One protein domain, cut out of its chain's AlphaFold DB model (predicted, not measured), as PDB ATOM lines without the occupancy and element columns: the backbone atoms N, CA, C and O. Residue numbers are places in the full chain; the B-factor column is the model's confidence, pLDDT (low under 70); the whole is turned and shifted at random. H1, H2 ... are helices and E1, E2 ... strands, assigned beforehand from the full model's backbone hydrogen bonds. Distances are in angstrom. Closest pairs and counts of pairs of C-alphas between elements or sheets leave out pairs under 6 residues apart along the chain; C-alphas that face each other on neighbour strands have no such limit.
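What this domain is: This is residues 3 to 87 of the 87 residues of an uncharacterized protein of Pseudomonas sp. BICA1-14 (UniProt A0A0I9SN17). A strongly twisted sheet of five strands has one long helix, H2, packed over one face, where it covers E4 and E5. A shorter helix, H1, packs on H2 and only grazes the sheet, with its residues 29 to 30. The printed part has 85 residues, with two named helices and five named strands in the order E1 E2 H1 E3 E4 E5 H2. The sheet runs E2 E1 E3 E4 E5 and is mixed, and the class is mixed, helices and strands. The whole is compact and rounded, with a radius of gyration of the C-alphas of 12.8 A and spans of 34 by 29 by 21 A.

Where its parts are: Find C-alpha 3 at (130.300, 140.730, 207.397); from there E1 runs over residues 3 to 7, 12.8 A long. E2 follows at residues 12 to 17, 16.2 A, and H1 at residues 23 to 31, 12.0 A. Look next at C-alpha 35, at (132.993, 142.175, 200.900), where E3 begins; it runs to residue 41, 19.4 A. E4, the longest strand, holds residues 44 to 53 and measures 27.0 A. E5 is residues 59 to 65, 19.5 A. H2 takes residues 71 to 86, 22.3 A, and ends with C-alpha 86 at (135.698, 135.783, 187.688).

How they stand to each other: Start at the edge strand E2, which forms an antiparallel hairpin with E1; N 5 and O 14 are 2.8 A apart, within hydrogen-bond range. E1 and E3 are parallel at 25 degrees, with N 6 and O 38 at 2.8 A. E3, E4 and E5 make a meander, each strand the antiparallel neighbour of the one before: look for N 41 and O 44 at 2.8 A, then N 49 and O 62 at 2.8 A. E2 and E5 are apart. H2 is on the sheet, two layers with the helix on one face, at a height over the sheet of 8.8 A. It lies over E4 and E5, slantwise to the strands, at 36 degrees to E5 on the local plane; its closest C-alphas to E5 are those of Leu 78 and Glu 64, 5.6 A apart. H1 and H2 touch, H2 with residues 75 to 79 alone, and the closest C-alphas are those of Asp 25 and Ser 76, 6.1 A apart. They run the same way at a steep tilt of 42 degrees. In H1 and H2 every O i to N i+4 pair is within hydrogen-bond range.

The domain as a whole: The two C-alphas farthest apart are those of Asn 10 and Ala 87, 37.0 A. The printed part has no cut, and its six links between named elements are tight. The mean pLDDT of the printed part is 95.2, and no printed residue is under 70.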
ATOM      1  N   ALA A   3     131.298 140.411 208.410       96.50
ATOM      2  CA  ALA A   3     130.300 140.730 207.397       96.50
ATOM      3  C   ALA A   3     129.322 141.791 207.891       96.50
ATOM      4  O   ALA A   3     129.078 141.916 209.096       96.50
ATOM      5  N   THR A   4     128.736 142.528 206.956       97.62
ATOM      6  CA  THR A   4     127.668 143.483 207.256       97.62
ATOM      7  C   THR A   4     126.333 142.746 207.313       97.62
ATOM      8  O   THR A   4     125.875 142.210 206.311       97.62
ATOM      9  N   ALA A   5     125.694 142.702 208.478       96.62
ATOM     10  CA  ALA A   5     124.357 142.137 208.629       96.62
ATOM     11  C   ALA A   5     123.301 143.243 208.568       96.62
ATOM     12  O   ALA A   5     123.370 144.191 209.352       96.62
ATOM     13  N   TYR A   6     122.320 143.109 207.678       95.88
ATOM     14  CA  TYR A   6     121.178 144.014 207.562       95.88
ATOM     15  C   TYR A   6     119.956 143.434 208.277       95.88
ATOM     16  O   TYR A   6     119.602 142.266 208.120       95.88
ATOM     17  N   PHE A   7     119.301 144.272 209.080       90.56
ATOM     18  CA  PHE A   7     118.158 143.894 209.900       90.56
ATOM     19  C   PHE A   7     116.915 144.717 209.528       90.56
ATOM     20  O   PHE A   7     116.952 145.957 209.575       90.56
ATOM     21  N   PRO A   8     115.776 144.065 209.230       85.12
ATOM     22  CA  PRO A   8     114.503 144.754 209.072       85.12
ATOM     23  C   PRO A   8     113.984 145.299 210.420       85.12
ATOM     24  O   PRO A   8     114.401 144.844 211.488       85.12
ATOM     25  N   PRO A   9     113.027 146.249 210.410       85.44
ATOM     26  CA  PRO A   9     112.421 146.886 209.236       85.44
ATOM     27  C   PRO A   9     113.098 148.201 208.813       85.44
ATOM     28  O   PRO A   9     112.675 148.815 207.841       85.44
ATOM     29  N   ASN A  10     114.087 148.691 209.560       82.81
ATOM     30  CA  ASN A  10     114.602 150.058 209.424       82.81
ATOM     31  C   ASN A  10     115.939 150.156 208.675       82.81
ATOM     32  O   ASN A  10     116.566 151.212 208.717       82.81
ATOM     33  N   GLY A  11     116.382 149.074 208.028       80.00
ATOM     34  CA  GLY A  11     117.662 149.043 207.315       80.00
ATOM     35  C   GLY A  11     118.864 149.202 208.245       80.00
ATOM     36  O   GLY A  11     119.916 149.669 207.816       80.00
ATOM     37  N   ARG A  12     118.713 148.862 209.534       92.88
ATOM     38  CA  ARG A  12     119.835 148.861 210.474       92.88
ATOM     39  C   ARG A  12     120.863 147.850 209.990       92.88
ATOM     40  O   ARG A  12     120.516 146.689 209.802       92.88
ATOM     41  N   SER A  13     122.114 148.276 209.884       95.19
ATOM     42  CA  SER A  13     123.237 147.385 209.631       95.19
ATOM     43  C   SER A  13     124.181 147.321 210.825       95.19
ATOM     44  O   SER A  13     124.358 148.298 211.558       95.19
ATOM     45  N   GLU A  14     124.777 146.152 211.039       96.19
ATOM     46  CA  GLU A  14     125.815 145.942 212.043       96.19
ATOM     47  C   GLU A  14     126.939 145.100 211.436       96.19
ATOM     48  O   GLU A  14     126.688 144.135 210.716       96.19
ATOM     49  N   LEU A  15     128.186 145.459 211.735       97.00
ATOM     50  CA  LEU A  15     129.330 144.630 211.379       97.00
ATOM     51  C   LEU A  15     129.432 143.495 212.400       97.00
ATOM     52  O   LEU A  15     129.702 143.748 213.577       97.00
ATOM     53  N   ILE A  16     129.222 142.261 211.954       95.94
ATOM     54  CA  ILE A  16     129.248 141.070 212.803       95.94
ATOM     55  C   ILE A  16     130.454 140.190 212.478       95.94
ATOM     56  O   ILE A  16     130.946 140.174 211.349       95.94
ATOM     57  N   ASP A  17     130.917 139.429 213.468       95.94
ATOM     58  CA  ASP A  17     131.860 138.339 213.236       95.94
ATOM     59  C   ASP A  17     131.083 137.089 212.798       95.94
ATOM     60  O   ASP A  17     130.262 136.555 213.550       95.94
ATOM     61  N   ILE A  18     131.356 136.600 211.588       93.69
ATOM     62  CA  ILE A  18     130.875 135.294 211.142       93.69
ATOM     63  C   ILE A  18     131.838 134.226 211.662       93.69
ATOM     64  O   ILE A  18     133.047 134.250 211.404       93.69
ATOM     65  N   VAL A  19     131.273 133.266 212.388       92.06
ATOM     66  CA  VAL A  19     131.963 132.080 212.903       92.06
ATOM     67  C   VAL A  19     131.618 130.854 212.064       92.06
ATOM     68  O   VAL A  19     130.600 130.832 211.379       92.06
ATOM     69  N   ASN A  20     132.431 129.800 212.166       94.19
ATOM     70  CA  ASN A  20     132.284 128.584 211.359       94.19
ATOM     71  C   ASN A  20     132.339 128.884 209.853       94.19
ATOM     72  O   ASN A  20     131.490 128.427 209.100       94.19
ATOM     73  N   VAL A  21     133.343 129.646 209.424       96.94
ATOM     74  CA  VAL A  21     133.706 129.808 208.010       96.94
ATOM     75  C   VAL A  21     134.825 128.817 207.699       96.94
ATOM     76  O   VAL A  21     135.663 128.548 208.566       96.94
ATOM     77  N   ARG A  22     134.830 128.213 206.505       98.19
ATOM     78  CA  ARG A  22     135.962 127.372 206.099       98.19
ATOM     79  C   ARG A  22     137.173 128.271 205.806       98.19
ATOM     80  O   ARG A  22     136.982 129.303 205.164       98.19
ATOM     81  N   PRO A  23     138.395 127.918 206.246       98.00
ATOM     82  CA  PRO A  23     139.572 128.764 206.038       98.00
ATOM     83  C   PRO A  23     139.818 129.134 204.571       98.00
ATOM     84  O   PRO A  23     140.228 130.253 204.288       98.00
ATOM     85  N   GLU A  24     139.547 128.218 203.641       98.06
ATOM     86  CA  GLU A  24     139.680 128.447 202.202       98.06
ATOM     87  C   GLU A  24     138.677 129.471 201.653       98.06
ATOM     88  O   GLU A  24     139.028 130.237 200.760       98.06
ATOM     89  N   ASP A  25     137.462 129.524 202.204       98.25
ATOM     90  CA  ASP A  25     136.452 130.496 201.789       98.25
ATOM     91  C   ASP A  25     136.839 131.892 202.307       98.25
ATOM     92  O   ASP A  25     136.866 132.853 201.544       98.25
ATOM     93  N   GLU A  26     137.235 132.001 203.584       97.75
ATOM     94  CA  GLU A  26     137.716 133.265 204.171       97.75
ATOM     95  C   GLU A  26     138.957 133.801 203.446       97.75
ATOM     96  O   GLU A  26     139.028 134.999 203.156       97.75
ATOM     97  N   ALA A  27     139.921 132.928 203.135       97.94
ATOM     98  CA  ALA A  27     141.113 133.297 202.380       97.94
ATOM     99  C   ALA A  27     140.745 133.823 200.989       97.94
ATOM    100  O   ALA A  27     141.192 134.907 200.626       97.94
ATOM    101  N   TYR A  28     139.875 133.119 200.259       98.00
ATOM    102  CA  TYR A  28     139.445 133.530 198.925       98.00
ATOM    103  C   TYR A  28     138.813 134.926 198.923       98.00
ATOM    104  O   TYR A  28     139.256 135.792 198.168       98.00
ATOM    105  N   PHE A  29     137.817 135.161 199.788       97.44
ATOM    106  CA  PHE A  29     137.135 136.456 199.856       97.44
ATOM    107  C   PHE A  29     138.102 137.581 200.240       97.44
ATOM    108  O   PHE A  29     138.067 138.658 199.655       97.44
ATOM    109  N   THR A  30     139.021 137.314 201.170       96.38
ATOM    110  CA  THR A  30     140.025 138.297 201.599       96.38
ATOM    111  C   THR A  30     141.026 138.624 200.488       96.38
ATOM    112  O   THR A  30     141.346 139.790 200.275       96.38
ATOM    113  N   GLU A  31     141.533 137.613 199.780       96.88
ATOM    114  CA  GLU A  31     142.530 137.777 198.713       96.88
ATOM    115  C   GLU A  31     141.974 138.529 197.500       96.88
ATOM    116  O   GLU A  31     142.704 139.298 196.876       96.88
ATOM    117  N   HIS A  32     140.685 138.347 197.203       95.88
ATOM    118  CA  HIS A  32     140.002 139.013 196.092       95.88
ATOM    119  C   HIS A  32     139.334 140.333 196.496       95.88
ATOM    120  O   HIS A  32     138.751 140.994 195.645       95.88
ATOM    121  N   GLY A  33     139.422 140.737 197.769       95.62
ATOM    122  CA  GLY A  33     138.798 141.969 198.254       95.62
ATOM    123  C   GLY A  33     137.268 141.949 198.204       95.62
ATOM    124  O   GLY A  33     136.664 143.005 198.068       95.62
ATOM    125  N   ILE A  34     136.660 140.766 198.304       97.44
ATOM    126  CA  ILE A  34     135.210 140.571 198.236       97.44
ATOM    127  C   ILE A  34     134.602 140.867 199.605       97.44
ATOM    128  O   ILE A  34     134.920 140.194 200.596       97.44
ATOM    129  N   GLU A  35     133.703 141.846 199.666       97.62
ATOM    130  CA  GLU A  35     132.993 142.175 200.900       97.62
ATOM    131  C   GLU A  35     131.728 141.325 201.039       97.62
ATOM    132  O   GLU A  35     130.955 141.153 200.099       97.62
ATOM    133  N   ILE A  36     131.513 140.767 202.235       98.12
ATOM    134  CA  ILE A  36     130.341 139.934 202.513       98.12
ATOM    135  C   ILE A  36     129.308 140.726 203.294       98.12
ATOM    136  O   ILE A  36     129.601 141.332 204.334       98.12
ATOM    137  N   SER A  37     128.063 140.632 202.844       97.38
ATOM    138  CA  SER A  37     126.912 141.077 203.610       97.38
ATOM    139  C   SER A  37     125.810 140.025 203.637       97.38
ATOM    140  O   SER A  37     125.839 139.051 202.888       97.38
ATOM    141  N   LEU A  38     124.879 140.141 204.580       96.62
ATOM    142  CA  LEU A  38     123.802 139.170 204.749       96.62
ATOM    143  C   LEU A  38     122.559 139.784 205.378       96.62
ATOM    144  O   LEU A  38     122.641 140.728 206.164       96.62
ATOM    145  N   GLU A  39     121.410 139.195 205.087       96.00
ATOM    146  CA  GLU A  39     120.137 139.549 205.709       96.00
ATOM    147  C   GLU A  39     119.232 138.323 205.856       96.00
ATOM    148  O   GLU A  39     119.432 137.295 205.206       96.00
ATOM    149  N   GLU A  40     118.220 138.432 206.715       93.88
ATOM    150  CA  GLU A  40     117.135 137.453 206.775       93.88
ATOM    151  C   GLU A  40     115.939 137.970 205.968       93.88
ATOM    152  O   GLU A  40     115.303 138.960 206.339       93.88
ATOM    153  N   LEU A  41     115.599 137.267 204.888       91.62
ATOM    154  CA  LEU A  41     114.461 137.571 204.030       91.62
ATOM    155  C   LEU A  41     113.419 136.454 204.139       91.62
ATOM    156  O   LEU A  41     113.626 135.339 203.671       91.62
ATOM    157  N   ASN A  42     112.264 136.747 204.742       90.88
ATOM    158  CA  ASN A  42     111.167 135.780 204.929       90.88
ATOM    159  C   ASN A  42     111.592 134.467 205.629       90.88
ATOM    160  O   ASN A  42     111.081 133.396 205.297       90.88
ATOM    161  N   GLY A  43     112.506 134.546 206.603       90.62
ATOM    162  CA  GLY A  43     113.028 133.388 207.343       90.62
ATOM    163  C   GLY A  43     114.115 132.593 206.609       90.62
ATOM    164  O   GLY A  43     114.527 131.542 207.091       90.62
ATOM    165  N   GLU A  44     114.569 133.080 205.456       94.75
ATOM    166  CA  GLU A  44     115.691 132.540 204.693       94.75
ATOM    167  C   GLU A  44     116.893 133.481 204.830       94.75
ATOM    168  O   GLU A  44     116.746 134.698 204.721       94.75
ATOM    169  N   MET A  45     118.082 132.926 205.062       95.44
ATOM    170  CA  MET A  45     119.307 133.724 205.095       95.44
ATOM    171  C   MET A  45     119.809 133.944 203.673       95.44
ATOM    172  O   MET A  45     120.062 132.982 202.948       95.44
ATOM    173  N   VAL A  46     119.988 135.204 203.299       97.19
ATOM    174  CA  VAL A  46     120.552 135.615 202.012       97.19
ATOM    175  C   VAL A  46     121.924 136.216 202.270       97.19
ATOM    176  O   VAL A  46     122.083 137.011 203.196       97.19
ATOM    177  N   VAL A  47     122.919 135.799 201.491       97.69
ATOM    178  CA  VAL A  47     124.302 136.270 201.593       97.69
ATOM    179  C   VAL A  47     124.711 136.877 200.259       97.69
ATOM    180  O   VAL A  47     124.442 136.303 199.206       97.69
ATOM    181  N   TYR A  48     125.370 138.021 200.326       98.06
ATOM    182  CA  TYR A  48     125.820 138.807 199.192       98.06
ATOM    183  C   TYR A  48     127.347 138.869 199.190       98.06
ATOM    184  O   TYR A  48     127.962 139.006 200.253       98.06
ATOM    185  N   ALA A  49     127.936 138.778 198.003       98.25
ATOM    186  CA  ALA A  49     129.337 139.065 197.736       98.25
ATOM    187  C   ALA A  49     129.417 140.315 196.859       98.25
ATOM    188  O   ALA A  49     128.970 140.278 195.715       98.25
ATOM    189  N   ASP A  50     129.979 141.387 197.402       97.44
ATOM    190  CA  ASP A  50     130.294 142.614 196.672       97.44
ATOM    191  C   ASP A  50     131.667 142.449 196.004       97.44
ATOM    192  O   ASP A  50     132.679 142.231 196.681       97.44
ATOM    193  N   LEU A  51     131.673 142.473 194.670       96.44
ATOM    194  CA  LEU A  51     132.858 142.342 193.821       96.44
ATOM    195  C   LEU A  51     133.432 143.712 193.408       96.44
ATOM    196  O   LEU A  51     134.458 143.762 192.727       96.44
ATOM    197  N   GLY A  52     132.812 144.819 193.833       94.75
ATOM    198  CA  GLY A  52     133.172 146.182 193.463       94.75
ATOM    199  C   GLY A  52     132.362 146.715 192.280       94.75
ATOM    200  O   GLY A  52     131.170 146.455 192.150       94.75
ATOM    201  N   GLU A  53     133.003 147.513 191.426       94.81
ATOM    202  CA  GLU A  53     132.386 148.106 190.231       94.81
ATOM    203  C   GLU A  53     132.881 147.393 188.964       94.81
ATOM    204  O   GLU A  53     134.073 147.094 188.836       94.81
ATOM    205  N   ASN A  54     131.984 147.162 188.004       90.38
ATOM    206  CA  ASN A  54     132.333 146.618 186.691       90.38
ATOM    207  C   ASN A  54     132.922 147.696 185.747       90.38
ATOM    208  O   ASN A  54     133.101 148.856 186.123       90.38
ATOM    209  N   GLU A  55     133.219 147.337 184.490       90.50
ATOM    210  CA  GLU A  55     133.807 148.268 183.503       90.50
ATOM    211  C   GLU A  55     132.930 149.496 183.193       90.50
ATOM    212  O   GLU A  55     133.454 150.538 182.786       90.50
ATOM    213  N   ASP A  56     131.616 149.389 183.406       91.62
ATOM    214  CA  ASP A  56     130.646 150.466 183.203       91.62
ATOM    215  C   ASP A  56     130.464 151.343 184.463       91.62
ATOM    216  O   ASP A  56     129.786 152.373 184.410       91.62
ATOM    217  N   GLY A  57     131.119 150.986 185.576       91.75
ATOM    218  CA  GLY A  57     130.995 151.664 186.868       91.75
ATOM    219  C   GLY A  57     129.732 151.283 187.643       91.75
ATOM    220  O   GLY A  57     129.367 151.980 188.591       91.75
ATOM    221  N   ASP A  58     129.048 150.212 187.238       92.50
ATOM    222  CA  ASP A  58     127.902 149.680 187.967       92.50
ATOM    223  C   ASP A  58     128.381 148.712 189.064       92.50
ATOM    224  O   ASP A  58     129.322 147.946 188.830       92.50
ATOM    225  N   PRO A  59     127.744 148.711 190.251       92.25
ATOM    226  CA  PRO A  59     128.079 147.775 191.317       92.25
ATOM    227  C   PRO A  59     127.806 146.334 190.879       92.25
ATOM    228  O   PRO A  59     126.763 146.030 190.291       92.25
ATOM    229  N   GLU A  60     128.738 145.445 191.195       95.56
ATOM    230  CA  GLU A  60     128.703 144.040 190.830       95.56
ATOM    231  C   GLU A  60     128.582 143.171 192.083       95.56
ATOM    232  O   GLU A  60     129.515 143.028 192.870       95.56
ATOM    233  N   GLU A  61     127.406 142.573 192.264       95.56
ATOM    234  CA  GLU A  61     127.089 141.751 193.430       95.56
ATOM    235  C   GLU A  61     126.602 140.361 193.012       95.56
ATOM    236  O   GLU A  61     125.805 140.207 192.079       95.56
ATOM    237  N   LEU A  62     127.026 139.338 193.754       97.81
ATOM    238  CA  LEU A  62     126.505 137.975 193.646       97.81
ATOM    239  C   LEU A  62     125.713 137.603 194.896       97.81
ATOM    240  O   LEU A  62     126.060 137.997 196.007       97.81
ATOM    241  N   ILE A  63     124.658 136.813 194.712       97.81
ATOM    242  CA  ILE A  63     123.693 136.476 195.763       97.81
ATOM    243  C   ILE A  63     123.621 134.963 195.921       97.81
ATOM    244  O   ILE A  63     123.432 134.248 194.938       97.81
ATOM    245  N   GLU A  64     123.684 134.485 197.163       98.25
ATOM    246  CA  GLU A  64     123.446 133.089 197.515       98.25
ATOM    247  C   GLU A  64     122.429 132.968 198.656       98.25
ATOM    248  O   GLU A  64     122.567 133.558 199.729       98.25
ATOM    249  N   PHE A  65     121.403 132.147 198.438       97.94
ATOM    250  CA  PHE A  65     120.402 131.816 199.453       97.94
ATOM    251  C   PHE A  65     120.868 130.604 200.252       97.94
ATOM    252  O   PHE A  65     121.309 129.611 199.675       97.94
ATOM    253  N   SER A  66     120.736 130.611 201.579       97.06
ATOM    254  CA  SER A  66     121.218 129.490 202.392       97.06
ATOM    255  C   SER A  66     120.480 128.185 202.080       97.06
ATOM    256  O   SER A  66     121.083 127.116 202.113       97.06
ATOM    257  N   HIS A  67     119.197 128.235 201.716       95.50
ATOM    258  CA  HIS A  67     118.346 127.065 201.489       95.50
ATOM    259  C   HIS A  67     118.374 126.079 202.671       95.50
ATOM    260  O   HIS A  67     118.384 124.859 202.491       95.50
ATOM    261  N   GLY A  68     118.455 126.609 203.896       94.50
ATOM    262  CA  GLY A  68     118.598 125.824 205.126       94.50
ATOM    263  C   GLY A  68     119.982 125.195 205.340       94.50
ATOM    264  O   GLY A  68     120.154 124.408 206.276       94.50
ATOM    265  N   ARG A  69     120.976 125.513 204.499       97.00
ATOM    266  CA  ARG A  69     122.374 125.115 204.707       97.00
ATOM    267  C   ARG A  69     122.985 125.861 205.888       97.00
ATOM    268  O   ARG A  69     122.565 126.950 206.273       97.00
ATOM    269  N   ASN A  70     124.026 125.258 206.456       96.50
ATOM    270  CA  ASN A  70     124.854 125.925 207.453       96.50
ATOM    271  C   ASN A  70     125.736 127.011 206.802       96.50
ATOM    272  O   ASN A  70     125.901 127.057 205.585       96.50
ATOM    273  N   CYS A  71     126.348 127.850 207.638       95.75
ATOM    274  CA  CYS A  71     127.227 128.937 207.202       95.75
ATOM    275  C   CYS A  71     128.346 128.476 206.254       95.75
ATOM    276  O   CYS A  71     128.541 129.093 205.212       95.75
ATOM    277  N   GLN A  72     129.031 127.373 206.575       98.00
ATOM    278  CA  GLN A  72     130.128 126.856 205.757       98.00
ATOM    279  C   GLN A  72     129.651 126.512 204.345       98.00
ATOM    280  O   GLN A  72     130.269 126.908 203.366       98.00
ATOM    281  N   ASP A  73     128.551 125.774 204.230       98.25
ATOM    282  CA  ASP A  73     128.036 125.303 202.943       98.25
ATOM    283  C   ASP A  73     127.422 126.430 202.108       98.25
ATOM    284  O   ASP A  73     127.528 126.397 200.881       98.25
ATOM    285  N   THR A  74     126.824 127.432 202.755       98.25
ATOM    286  CA  THR A  74     126.350 128.650 202.087       98.25
ATOM    287  C   THR A  74     127.524 129.467 201.546       98.25
ATOM    288  O   THR A  74     127.540 129.795 200.365       98.25
ATOM    289  N   LEU A  75     128.553 129.727 202.361       98.19
ATOM    290  CA  LEU A  75     129.720 130.506 201.929       98.19
ATOM    291  C   LEU A  75     130.565 129.780 200.882       98.19
ATOM    292  O   LEU A  75     131.030 130.411 199.940       98.19
ATOM    293  N   SER A  76     130.713 128.457 200.974       98.31
ATOM    294  CA  SER A  76     131.402 127.691 199.930       98.31
ATOM    295  C   SER A  76     130.659 127.726 198.594       98.31
ATOM    296  O   SER A  76     131.292 127.653 197.544       98.31
ATOM    297  N   ALA A  77     129.327 127.792 198.609       98.44
ATOM    298  CA  ALA A  77     128.552 127.926 197.382       98.44
ATOM    299  C   ALA A  77     128.653 129.342 196.807       98.44
ATOM    300  O   ALA A  77     128.901 129.476 195.612       98.44
ATOM    301  N   LEU A  78     128.593 130.370 197.660       98.44
ATOM    302  CA  LEU A  78     128.853 131.750 197.253       98.44
ATOM    303  C   LEU A  78     130.255 131.906 196.647       98.44
ATOM    304  O   LEU A  78     130.383 132.477 195.572       98.44
ATOM    305  N   ARG A  79     131.295 131.318 197.260       98.31
ATOM    306  CA  ARG A  79     132.650 131.314 196.683       98.31
ATOM    307  C   ARG A  79     132.661 130.723 195.277       98.31
ATOM    308  O   ARG A  79     133.274 131.310 194.398       98.31
ATOM    309  N   ARG A  80     132.002 129.582 195.055       98.25
ATOM    310  CA  ARG A  80     131.952 128.959 193.720       98.25
ATOM    311  C   ARG A  80     131.277 129.861 192.695       98.25
ATOM    312  O   ARG A  80     131.772 129.945 191.583       98.25
ATOM    313  N   LEU A  81     130.204 130.558 193.078       97.88
ATOM    314  CA  LEU A  81     129.581 131.560 192.211       97.88
ATOM    315  C   LEU A  81     130.576 132.674 191.854       97.88
ATOM    316  O   LEU A  81     130.686 133.029 190.687       97.88
ATOM    317  N   CYS A  82     131.348 133.173 192.825       97.44
ATOM    318  CA  CYS A  82     132.403 134.153 192.558       97.44
ATOM    319  C   CYS A  82     133.504 133.594 191.639       97.44
ATOM    320  O   CYS A  82     133.949 134.292 190.738       97.44
ATOM    321  N   GLU A  83     133.953 132.355 191.856       97.12
ATOM    322  CA  GLU A  83     134.975 131.700 191.023       97.12
ATOM    323  C   GLU A  83     134.498 131.521 189.579       97.12
ATOM    324  O   GLU A  83     135.263 131.752 188.650       97.12
ATOM    325  N   GLU A  84     133.240 131.120 189.384       96.19
ATOM    326  CA  GLU A  84     132.629 130.972 188.059       96.19
ATOM    327  C   GLU A  84     132.453 132.318 187.349       96.19
ATOM    328  O   GLU A  84     132.569 132.376 186.127       96.19
ATOM    329  N   HIS A  85     132.184 133.385 188.103       94.19
ATOM    330  CA  HIS A  85     131.983 134.731 187.569       94.19
ATOM    331  C   HIS A  85     133.293 135.432 187.182       94.19
ATOM    332  O   HIS A  85     133.322 136.186 186.216       94.19
ATOM    333  N   LEU A  86     134.382 135.169 187.914       88.38
ATOM    334  CA  LEU A  86     135.698 135.783 187.688       88.38
ATOM    335  C   LEU A  86     136.616 134.980 186.739       88.38
ATOM    336  O   LEU A  86     137.744 135.412 186.483       88.38
ATOM    337  N   ALA A  87     136.174 133.813 186.255       85.69
ATOM    338  CA  ALA A  87     136.929 132.927 185.358       85.69
ATOM    339  C   ALA A  87     136.801 133.306 183.874       85.69
ATOM    340  O   ALA A  87     137.840 133.232 183.172       85.69
TER     341      ALA A  87